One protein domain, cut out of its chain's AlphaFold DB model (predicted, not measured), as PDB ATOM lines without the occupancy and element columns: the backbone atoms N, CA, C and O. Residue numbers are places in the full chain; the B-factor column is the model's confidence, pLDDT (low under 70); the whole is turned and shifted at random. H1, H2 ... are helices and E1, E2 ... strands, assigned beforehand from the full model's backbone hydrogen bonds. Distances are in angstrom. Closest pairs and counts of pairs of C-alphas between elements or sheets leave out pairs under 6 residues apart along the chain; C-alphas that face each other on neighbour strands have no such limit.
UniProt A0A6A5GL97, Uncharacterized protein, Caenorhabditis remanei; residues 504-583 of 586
ATOM      1  N   SER A 504     152.360 169.170 161.997       83.50
ATOM      2  CA  SER A 504     151.310 168.409 161.292       83.50
ATOM      3  C   SER A 504     149.936 168.490 161.965       83.50
ATOM      4  O   SER A 504     148.920 168.581 161.284       83.50
ATOM      5  N   GLN A 505     149.887 168.470 163.299       83.12
ATOM      6  CA  GLN A 505     148.624 168.578 164.038       83.12
ATOM      7  C   GLN A 505     148.023 169.982 163.932       83.12
ATOM      8  O   GLN A 505     146.802 170.120 163.875       83.12
ATOM      9  N   LEU A 506     148.871 171.014 163.932       84.25
ATOM     10  CA  LEU A 506     148.444 172.391 163.704       84.25
ATOM     11  C   LEU A 506     147.866 172.545 162.302       84.25
ATOM     12  O   LEU A 506     146.765 173.072 162.190       84.25
ATOM     13  N   ILE A 507     148.555 172.028 161.278       87.81
ATOM     14  CA  ILE A 507     148.083 172.050 159.888       87.81
ATOM     15  C   ILE A 507     146.685 171.437 159.803       87.81
ATOM     16  O   ILE A 507     145.738 172.128 159.450       87.81
ATOM     17  N   GLN A 508     146.512 170.194 160.265       86.06
ATOM     18  CA  GLN A 508     145.215 169.508 160.216       86.06
ATOM     19  C   GLN A 508     144.087 170.287 160.909       86.06
ATOM     20  O   GLN A 508     142.973 170.380 160.396       86.06
ATOM     21  N   LYS A 509     144.357 170.849 162.092       84.56
ATOM     22  CA  LYS A 509     143.345 171.571 162.874       84.56
ATOM     23  C   LYS A 509     142.986 172.922 162.264       84.56
ATOM     24  O   LYS A 509     141.819 173.305 162.307       84.56
ATOM     25  N   ILE A 510     143.971 173.647 161.741       85.44
ATOM     26  CA  ILE A 510     143.750 174.954 161.118       85.44
ATOM     27  C   ILE A 510     143.075 174.771 159.762       85.44
ATOM     28  O   ILE A 510     142.113 175.481 159.490       85.44
ATOM     29  N   ASP A 511     143.494 173.784 158.967       86.81
ATOM     30  CA  ASP A 511     142.863 173.440 157.689       86.81
ATOM     31  C   ASP A 511     141.379 173.113 157.880       86.81
ATOM     32  O   ASP A 511     140.535 173.643 157.158       86.81
ATOM     33  N   HIS A 512     141.040 172.303 158.887       82.94
ATOM     34  CA  HIS A 512     139.646 172.002 159.215       82.94
ATOM     35  C   HIS A 512     138.855 173.268 159.582       82.94
ATOM     36  O   HIS A 512     137.821 173.547 158.981       82.94
ATOM     37  N   PHE A 513     139.386 174.090 160.494       82.12
ATOM     38  CA  PHE A 513     138.732 175.330 160.922       82.12
ATOM     39  C   PHE A 513     138.527 176.335 159.772       82.12
ATOM     40  O   PHE A 513     137.483 176.990 159.676       82.12
ATOM     41  N   VAL A 514     139.519 176.464 158.889       82.88
ATOM     42  CA  VAL A 514     139.423 177.323 157.707       82.88
ATOM     43  C   VAL A 514     138.405 176.767 156.710       82.88
ATOM     44  O   VAL A 514     137.569 177.527 156.220       82.88
ATOM     45  N   SER A 515     138.430 175.460 156.448       81.88
ATOM     46  CA  SER A 515     137.497 174.810 155.521       81.88
ATOM     47  C   SER A 515     136.048 175.019 155.953       81.88
ATOM     48  O   SER A 515     135.220 175.402 155.128       81.88
ATOM     49  N   ASP A 516     135.755 174.866 157.246       79.94
ATOM     50  CA  ASP A 516     134.428 175.140 157.809       79.94
ATOM     51  C   ASP A 516     134.018 176.606 157.601       79.94
ATOM     52  O   ASP A 516     132.893 176.904 157.203       79.94
ATOM     53  N   SER A 517     134.956 177.539 157.790       81.81
ATOM     54  CA  SER A 517     134.697 178.972 157.598       81.81
ATOM     55  C   SER A 517     134.369 179.339 156.146       81.81
ATOM     56  O   SER A 517     133.578 180.262 155.928       81.81
ATOM     57  N   LEU A 518     134.973 178.648 155.172       83.62
ATOM     58  CA  LEU A 518     134.729 178.837 153.736       83.62
ATOM     59  C   LEU A 518     133.464 178.112 153.262       83.62
ATOM     60  O   LEU A 518     132.736 178.637 152.417       83.62
ATOM     61  N   LYS A 519     133.161 176.952 153.852       83.81
ATOM     62  CA  LYS A 519     131.930 176.197 153.600       83.81
ATOM     63  C   LYS A 519     130.684 177.033 153.880       83.81
ATOM     64  O   LYS A 519     129.704 176.925 153.156       83.81
ATOM     65  N   GLU A 520     130.723 177.923 154.867       86.94
ATOM     66  CA  GLU A 520     129.608 178.835 155.144       86.94
ATOM     67  C   GLU A 520     129.304 179.793 153.979       86.94
ATOM     68  O   GLU A 520     128.137 180.068 153.703       86.94
ATOM     69  N   CYS A 521     130.315 180.255 153.233       87.75
ATOM     70  CA  CYS A 521     130.082 181.053 152.024       87.75
ATOM     71  C   CYS A 521     129.360 180.224 150.953       87.75
ATOM     72  O   CYS A 521     128.410 180.703 150.335       87.75
ATOM     73  N   TRP A 522     129.741 178.959 150.795       83.88
ATOM     74  CA  TRP A 522     129.065 178.026 149.897       83.88
ATOM     75  C   TRP A 522     127.636 177.720 150.321       83.88
ATOM     76  O   TRP A 522     126.715 177.869 149.532       83.88
ATOM     77  N   LEU A 523     127.413 177.350 151.580       85.31
ATOM     78  CA  LEU A 523     126.071 177.068 152.084       85.31
ATOM     79  C   LEU A 523     125.149 178.288 151.968       85.31
ATOM     80  O   LEU A 523     123.932 178.132 151.877       85.31
ATOM     81  N   SER A 524     125.700 179.505 151.952       87.81
ATOM     82  CA  SER A 524     124.906 180.721 151.791       87.81
ATOM     83  C   SER A 524     124.269 180.855 150.405       87.81
ATOM     84  O   SER A 524     123.176 181.414 150.315       87.81
ATOM     85  N   SER A 525     124.880 180.296 149.353       82.62
ATOM     86  CA  SER A 525     124.337 180.346 147.986       82.62
ATOM     87  C   SER A 525     123.061 179.512 147.835       82.62
ATOM     88  O   SER A 525     122.152 179.882 147.100       82.62
ATOM     89  N   ILE A 526     122.949 178.424 148.599       81.81
ATOM     90  CA  ILE A 526     121.768 177.550 148.637       81.81
ATOM     91  C   ILE A 526     120.837 177.865 149.820       81.81
ATOM     92  O   ILE A 526     119.955 177.074 150.148       81.81
ATOM     93  N   GLY A 527     121.049 178.990 150.513       82.69
ATOM     94  CA  GLY A 527     120.230 179.409 151.657       82.69
ATOM     95  C   GLY A 527     120.373 178.546 152.919       82.69
ATOM     96  O   GLY A 527     119.555 178.656 153.829       82.69
ATOM     97  N   ALA A 528     121.404 177.701 153.000       84.75
ATOM     98  CA  ALA A 528     121.612 176.729 154.074       84.75
ATOM     99  C   ALA A 528     122.633 177.159 155.144       84.75
ATOM    100  O   ALA A 528     122.777 176.451 156.139       84.75
ATOM    101  N   SER A 529     123.353 178.270 154.941       87.94
ATOM    102  CA  SER A 529     124.337 178.776 155.910       87.94
ATOM    103  C   SER A 529     123.653 179.357 157.140       87.94
ATOM    104  O   SER A 529     122.688 180.114 157.019       87.94
ATOM    105  N   ASP A 530     124.199 179.087 158.322       85.81
ATOM    106  CA  ASP A 530     123.675 179.627 159.577       85.81
ATOM    107  C   ASP A 530     124.233 181.026 159.879       85.81
ATOM    108  O   ASP A 530     123.581 181.831 160.548       85.81
ATOM    109  N   CYS A 531     125.411 181.371 159.340       89.12
ATOM    110  CA  CYS A 531     126.130 182.590 159.725       89.12
ATOM    111  C   CYS A 531     126.455 183.569 158.583       89.12
ATOM    112  O   CYS A 531     126.758 184.736 158.858       89.12
ATOM    113  N   VAL A 532     126.344 183.153 157.320       91.44
ATOM    114  CA  VAL A 532     126.664 183.954 156.129       91.44
ATOM    115  C   VAL A 532     125.448 184.049 155.205       91.44
ATOM    116  O   VAL A 532     124.632 183.133 155.110       91.44
ATOM    117  N   LYS A 533     125.292 185.189 154.535       93.94
ATOM    118  CA  LYS A 533     124.338 185.385 153.435       93.94
ATOM    119  C   LYS A 533     125.012 186.112 152.275       93.94
ATOM    120  O   LYS A 533     125.979 186.841 152.496       93.94
ATOM    121  N   LEU A 534     124.480 185.958 151.068       92.94
ATOM    122  CA  LEU A 534     124.865 186.794 149.931       92.94
ATOM    123  C   LEU A 534     124.463 188.255 150.181       92.94
ATOM    124  O   LEU A 534     123.474 188.529 150.871       92.94
ATOM    125  N   LYS A 535     125.245 189.196 149.643       91.75
ATOM    126  CA  LYS A 535     124.883 190.622 149.661       91.75
ATOM    127  C   LYS A 535     123.686 190.901 148.752       91.75
ATOM    128  O   LYS A 535     122.820 191.691 149.120       91.75
ATOM    129  N   VAL A 536     123.658 190.261 147.586       91.25
ATOM    130  CA  VAL A 536     122.573 190.369 146.609       91.25
ATOM    131  C   VAL A 536     121.513 189.317 146.916       91.25
ATOM    132  O   VAL A 536     121.839 188.155 147.157       91.25
ATOM    133  N   ASP A 537     120.246 189.727 146.916       88.62
ATOM    134  CA  ASP A 537     119.127 188.790 146.973       88.62
ATOM    135  C   ASP A 537     118.908 188.174 145.588       88.62
ATOM    136  O   ASP A 537     118.532 188.855 144.638       88.62
ATOM    137  N   ILE A 538     119.169 186.872 145.490       88.56
ATOM    138  CA  ILE A 538     119.077 186.088 144.255       88.56
ATOM    139  C   ILE A 538     117.818 185.213 144.200       88.56
ATOM    140  O   ILE A 538     117.715 184.321 143.355       88.56
ATOM    141  N   SER A 539     116.868 185.406 145.121       85.06
ATOM    142  CA  SER A 539     115.640 184.603 145.190       85.06
ATOM    143  C   SER A 539     114.813 184.674 143.902       85.06
ATOM    144  O   SER A 539     114.206 183.681 143.506       85.06
ATOM    145  N   THR A 540     114.858 185.815 143.212       87.12
ATOM    146  CA  THR A 540     114.152 186.080 141.951       87.12
ATOM    147  C   THR A 540     114.964 185.743 140.699       87.12
ATOM    148  O   THR A 540     114.444 185.854 139.590       87.12
ATOM    149  N   TYR A 541     116.231 185.338 140.842       89.75
ATOM    150  CA  TYR A 541     117.109 185.070 139.702       89.75
ATOM    151  C   TYR A 541     116.736 183.749 139.019       89.75
ATOM    152  O   TYR A 541     116.484 182.734 139.677       89.75
ATOM    153  N   THR A 542     116.793 183.743 137.687       88.06
ATOM    154  CA  THR A 542     116.781 182.515 136.876       88.06
ATOM    155  C   THR A 542     118.044 181.686 137.134       88.06
ATOM    156  O   THR A 542     119.040 182.194 137.649       88.06
ATOM    157  N   GLU A 543     118.044 180.410 136.750       83.75
ATOM    158  CA  GLU A 543     119.209 179.523 136.915       83.75
ATOM    159  C   GLU A 543     120.470 180.079 136.240       83.75
ATOM    160  O   GLU A 543     121.528 180.133 136.862       83.75
ATOM    161  N   ASN A 544     120.345 180.600 135.014       85.75
ATOM    162  CA  ASN A 544     121.460 181.232 134.303       85.75
ATOM    163  C   ASN A 544     121.957 182.499 135.013       85.75
ATOM    164  O   ASN A 544     123.160 182.721 135.098       85.75
ATOM    165  N   GLN A 545     121.054 183.314 135.568       89.62
ATOM    166  CA  GLN A 545     121.447 184.491 136.351       89.62
ATOM    167  C   GLN A 545     122.155 184.099 137.651       89.62
ATOM    168  O   GLN A 545     123.143 184.731 138.015       89.62
ATOM    169  N   LYS A 546     121.704 183.036 138.332       87.50
ATOM    170  CA  LYS A 546     122.391 182.485 139.511       87.50
ATOM    171  C   LYS A 546     123.783 181.982 139.146       87.50
ATOM    172  O   LYS A 546     124.740 182.319 139.832       87.50
ATOM    173  N   LEU A 547     123.904 181.235 138.048       86.38
ATOM    174  CA  LEU A 547     125.177 180.726 137.543       86.38
ATOM    175  C   LEU A 547     126.170 181.866 137.270       86.38
ATOM    176  O   LEU A 547     127.296 181.827 137.769       86.38
ATOM    177  N   SER A 548     125.742 182.884 136.515       88.81
ATOM    178  CA  SER A 548     126.560 184.064 136.217       88.81
ATOM    179  C   SER A 548     126.959 184.798 137.493       88.81
ATOM    180  O   SER A 548     128.142 185.045 137.697       88.81
ATOM    181  N   HIS A 549     126.011 185.038 138.401       90.69
ATOM    182  CA  HIS A 549     126.289 185.711 139.666       90.69
ATOM    183  C   HIS A 549     127.303 184.948 140.529       90.69
ATOM    184  O   HIS A 549     128.251 185.533 141.044       90.69
ATOM    185  N   TYR A 550     127.150 183.629 140.671       90.12
ATOM    186  CA  TYR A 550     128.093 182.803 141.429       90.12
ATOM    187  C   TYR A 550     129.497 182.821 140.824       90.12
ATOM    188  O   TYR A 550     130.483 182.859 141.563       90.12
ATOM    189  N   LYS A 551     129.592 182.831 139.491       87.81
ATOM    190  CA  LYS A 551     130.864 182.986 138.787       87.81
ATOM    191  C   LYS A 551     131.486 184.359 139.061       87.81
ATOM    192  O   LYS A 551     132.667 184.409 139.390       87.81
ATOM    193  N   GLU A 552     130.697 185.428 138.981       89.56
ATOM    194  CA  GLU A 552     131.123 186.815 139.222       89.56
ATOM    195  C   GLU A 552     131.637 187.046 140.644       89.56
ATOM    196  O   GLU A 552     132.601 187.774 140.827       89.56
ATOM    197  N   ILE A 553     131.043 186.411 141.658       90.69
ATOM    198  CA  ILE A 553     131.503 186.544 143.052       90.69
ATOM    199  C   ILE A 553     132.636 185.575 143.421       90.69
ATOM    200  O   ILE A 553     133.043 185.512 144.584       90.69
ATOM    201  N   GLY A 554     133.125 184.800 142.450       88.31
ATOM    202  CA  GLY A 554     134.276 183.918 142.607       88.31
ATOM    203  C   GLY A 554     133.989 182.583 143.290       88.31
ATOM    204  O   GLY A 554     134.935 181.897 143.673       88.31
ATOM    205  N   LEU A 555     132.725 182.173 143.436       87.12
ATOM    206  CA  LEU A 555     132.398 180.871 144.017       87.12
ATOM    207  C   LEU A 555     132.867 179.729 143.099       87.12
ATOM    208  O   LEU A 555     132.524 179.659 141.915       87.12
ATOM    209  N   SER A 556     133.645 178.802 143.653       77.25
ATOM    210  CA  SER A 556     133.969 177.531 142.989       77.25
ATOM    211  C   SER A 556     132.720 176.639 142.901       77.25
ATOM    212  O   SER A 556     131.719 176.934 143.540       77.25
ATOM    213  N   GLY A 557     132.708 175.622 142.024       72.69
ATOM    214  CA  GLY A 557     131.547 174.739 141.760       72.69
ATOM    215  C   GLY A 557     130.187 175.432 141.582       72.69
ATOM    216  O   GLY A 557     129.142 174.860 141.891       72.69
ATOM    217  N   TYR A 558     130.201 176.653 141.041       70.44
ATOM    218  CA  TYR A 558     129.025 177.468 140.729       70.44
ATOM    219  C   TYR A 558     127.991 176.741 139.858       70.44
ATOM    220  O   TYR A 558     126.801 177.011 139.989       70.44
ATOM    221  N   ILE A 559     128.424 175.784 139.029       65.88
ATOM    222  CA  ILE A 559     127.549 174.915 138.229       65.88
ATOM    223  C   ILE A 559     126.674 174.045 139.140       65.88
ATOM    224  O   ILE A 559     125.452 174.094 139.045       65.88
ATOM    225  N   ALA A 560     127.277 173.310 140.080       65.94
ATOM    226  CA  ALA A 560     126.536 172.458 141.011       65.94
ATOM    227  C   ALA A 560     125.563 173.265 141.890       65.94
ATOM    228  O   ALA A 560     124.473 172.798 142.214       65.94
ATOM    229  N   MET A 561     125.931 174.499 142.252       68.62
ATOM    230  CA  MET A 561     125.054 175.402 143.007       68.62
ATOM    231  C   MET A 561     123.918 175.976 142.156       68.62
ATOM    232  O   MET A 561     122.787 176.054 142.631       68.62
ATOM    233  N   GLY A 562     124.199 176.357 140.908       62.28
ATOM    234  CA  GLY A 562     123.195 176.842 139.959       62.28
ATOM    235  C   GLY A 562     122.130 175.791 139.645       62.28
ATOM    236  O   GLY A 562     120.960 176.136 139.531       62.28
ATOM    237  N   LEU A 563     122.526 174.513 139.611       67.19
ATOM    238  CA  LEU A 563     121.651 173.361 139.359       67.19
ATOM    239  C   LEU A 563     120.910 172.837 140.607       67.19
ATOM    240  O   LEU A 563     120.245 171.807 140.538       67.19
ATOM    241  N   GLY A 564     121.014 173.513 141.758       68.56
ATOM    242  CA  GLY A 564     120.218 173.182 142.945       68.56
ATOM    243  C   GLY A 564     120.733 171.998 143.775       68.56
ATOM    244  O   GLY A 564     119.941 171.156 144.198       68.56
ATOM    245  N   CYS A 565     122.044 171.937 144.045       72.50
ATOM    246  CA  CYS A 565     122.652 170.930 144.927       72.50
ATOM    247  C   CYS A 565     121.874 170.758 146.259       72.50
ATOM    248  O   CYS A 565     121.749 171.723 147.024       72.50
ATOM    249  N   PRO A 566     121.373 169.544 146.581       72.44
ATOM    250  CA  PRO A 566     120.649 169.297 147.824       72.44
ATOM    251  C   PRO A 566     121.494 169.595 149.065       72.44
ATOM    252  O   PRO A 566     122.677 169.259 149.125       72.44
ATOM    253  N   ARG A 567     120.867 170.135 150.119       71.44
ATOM    254  CA  ARG A 567     121.548 170.487 151.381       71.44
ATOM    255  C   ARG A 567     122.331 169.320 151.994       71.44
ATOM    256  O   ARG A 567     123.411 169.531 152.535       71.44
ATOM    257  N   SER A 568     121.805 168.098 151.920       70.56
ATOM    258  CA  SER A 568     122.483 166.893 152.417       70.56
ATOM    259  C   SER A 568     123.795 166.617 151.677       70.56
ATOM    260  O   SER A 568     124.790 166.281 152.315       70.56
ATOM    261  N   LEU A 569     123.816 166.827 150.358       68.31
ATOM    262  CA  LEU A 569     124.996 166.660 149.513       68.31
ATOM    263  C   LEU A 569     126.002 167.798 149.739       68.31
ATOM    264  O   LEU A 569     127.181 167.539 149.963       68.31
ATOM    265  N   ALA A 570     125.530 169.047 149.803       67.81
ATOM    266  CA  ALA A 570     126.364 170.215 150.105       67.81
ATOM    267  C   ALA A 570     127.016 170.147 151.501       67.81
ATOM    268  O   ALA A 570     128.126 170.632 151.706       67.81
ATOM    269  N   ASN A 571     126.348 169.515 152.471       66.38
ATOM    270  CA  ASN A 571     126.906 169.292 153.802       66.38
ATOM    271  C   ASN A 571     127.957 168.172 153.841       66.38
ATOM    272  O   ASN A 571     128.836 168.232 154.702       66.38
ATOM    273  N   GLY A 572     127.856 167.170 152.964       58.97
ATOM    274  CA  GLY A 572     128.766 166.021 152.916       58.97
ATOM    275  C   GLY A 572     130.035 166.251 152.094       58.97
ATOM    276  O   GLY A 572     131.033 165.581 152.337       58.97
ATOM    277  N   LEU A 573     130.016 167.199 151.155       59.75
ATOM    278  CA  LEU A 573     131.169 167.520 150.315       59.75
ATOM    279  C   LEU A 573     132.152 168.444 151.048       59.75
ATOM    280  O   LEU A 573     131.765 169.482 151.594       59.75
ATOM    281  N   LEU A 574     133.441 168.089 151.042       53.81
ATOM    282  CA  LEU A 574     134.505 169.043 151.351       53.81
ATOM    283  C   LEU A 574     134.709 169.963 150.136       53.81
ATOM    284  O   LEU A 574     134.484 169.561 148.997       53.81
ATOM    285  N   MET A 575     135.175 171.196 150.360       51.62
ATOM    286  CA  MET A 575     135.511 172.153 149.284       51.62
ATOM    287  C   MET A 575     136.395 171.526 148.188       51.62
ATOM    288  O   MET A 575     136.205 171.792 147.005       51.62
ATOM    289  N   ILE A 576     137.318 170.643 148.589       48.28
ATOM    290  CA  ILE A 576     138.227 169.910 147.696       48.28
ATOM    291  C   ILE A 576     137.453 168.966 146.755       48.28
ATOM    292  O   ILE A 576     137.764 168.908 145.568       48.28
ATOM    293  N   ASP A 577     136.408 168.289 147.240       47.50
ATOM    294  CA  ASP A 577     135.612 167.342 146.443       47.50
ATOM    295  C   ASP A 577     134.742 168.061 145.395       47.50
ATOM    296  O   ASP A 577     134.539 167.573 144.282       47.50
ATOM    297  N   LEU A 578     134.271 169.268 145.722       46.84
ATOM    298  CA  LEU A 578     133.492 170.118 144.817       46.84
ATOM    299  C   LEU A 578     134.333 170.710 143.678       46.84
ATOM    300  O   LEU A 578     133.814 170.931 142.580       46.84
ATOM    301  N   PHE A 579     135.629 170.939 143.912       42.69
ATOM    302  CA  PHE A 579     136.555 171.412 142.885       42.69
ATOM    303  C   PHE A 579     136.709 170.368 141.769       42.69
ATOM    304  O   PHE A 579     136.532 170.692 140.594       42.69
ATOM    305  N   TYR A 580     136.904 169.095 142.135       41.12
ATOM    306  CA  TYR A 580     136.959 167.987 141.176       41.12
ATOM    307  C   TYR A 580     135.629 167.771 140.444       41.12
ATOM    308  O   TYR A 580     135.633 167.571 139.231       41.12
ATOM    309  N   ALA A 581     134.489 167.902 141.131       37.53
ATOM    310  CA  ALA A 581     133.172 167.784 140.498       37.53
ATOM    311  C   ALA A 581     132.911 168.859 139.421       37.53
ATOM    312  O   ALA A 581     132.164 168.616 138.481       37.53
ATOM    313  N   SER A 582     133.548 170.033 139.520       37.97
ATOM    314  CA  SER A 582     133.411 171.118 138.536       37.97
ATOM    315  C   SER A 582     134.275 170.963 137.276       37.97
ATOM    316  O   SER A 582     134.113 171.736 136.335       37.97
ATOM    317  N   HIS A 583     135.212 170.007 137.266       36.75
ATOM    318  CA  HIS A 583     136.097 169.707 136.128       36.75
ATOM    319  C   HIS A 583     135.710 168.406 135.406       36.75
ATOM    320  O   HIS A 583     136.271 168.093 134.356       36.75
TER     321      HIS A 583
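Overview. This is residues 504 to 583 of the 586 residues of an uncharacterized protein of Caenorhabditis remanei (UniProt A0A6A5GL97). One long helix, H1, sticks out at its first residues, 504 to 511, and its other end runs into a small body of short helices and loops. There the end of H1 has the short strand E1 on one side and H3, H4 and H5 on the other, with H2 just beyond its last residues. The contacts among the helices are few: H2 and H3 touch, and the others are looser. The printed part has 80 residues, with H1, E1, H2, H3, H4 and H5 in that order along the chain; its class is mostly helix, and E1 pairs with no named strand. The whole is compact, with a radius of gyration of the C-alphas of 13.2 A, yet elongated, spanning 44 by 28 by 24 A.

Arrangement. Begin with H1, residues 504 to 525. Look at Ser 524 and Lys 533, the closest C-alphas of H1 and E1, residues 532 to 534, at 5.0 A. H4, residues 567 to 572, is close to H1 but not clearly touching, at a shallow tilt of 14 degrees, opposite ways; the closest C-alphas, of Leu 523 and Ala 570, are 7.1 A apart. H5, residues 575 to 581, is also close to H1 but not clearly touching, with C-alphas 519 and 575 closest at 6.9 A and a steep tilt of 63 degrees, the same way. H2, residues 543 to 552, and H3, residues 558 to 562, touch; their closest C-alphas, of Leu 547 and Gly 562, are 5.0 A apart. H3 and H5 are near each other, with 5 pairs of C-alphas within 10 A, while H2 and H4 are apart. In H2, H3 and H4 every O i to N i+4 pair is within hydrogen-bond range; in H1 it is 16 of 18 and in H5 2 of 3.

Along the chain. Find C-alpha 504 at (151.310, 168.409, 161.292); from there H1 runs 32.4 A to C-alpha 525 at (124.337, 180.346, 147.986). E1 measures 7.1 A, H2 14.2 A, H3 5.9 A and H4 8.6 A. H5 runs 10.1 A and ends at C-alpha 581, (133.172, 167.784, 140.498).

Size, cuts and confidence. The two C-alphas farthest apart are those of Ser 504 and Thr 540, at 45.5 A. Without residues 504 to 511, which stand free, the body spans 33 by 28 by 21 A. The printed part has no cut, and no link is long. The mean pLDDT of the printed part is 77.2; residues 559 to 564 and 569 to 583 are under 70, and H5 has a mean of 45.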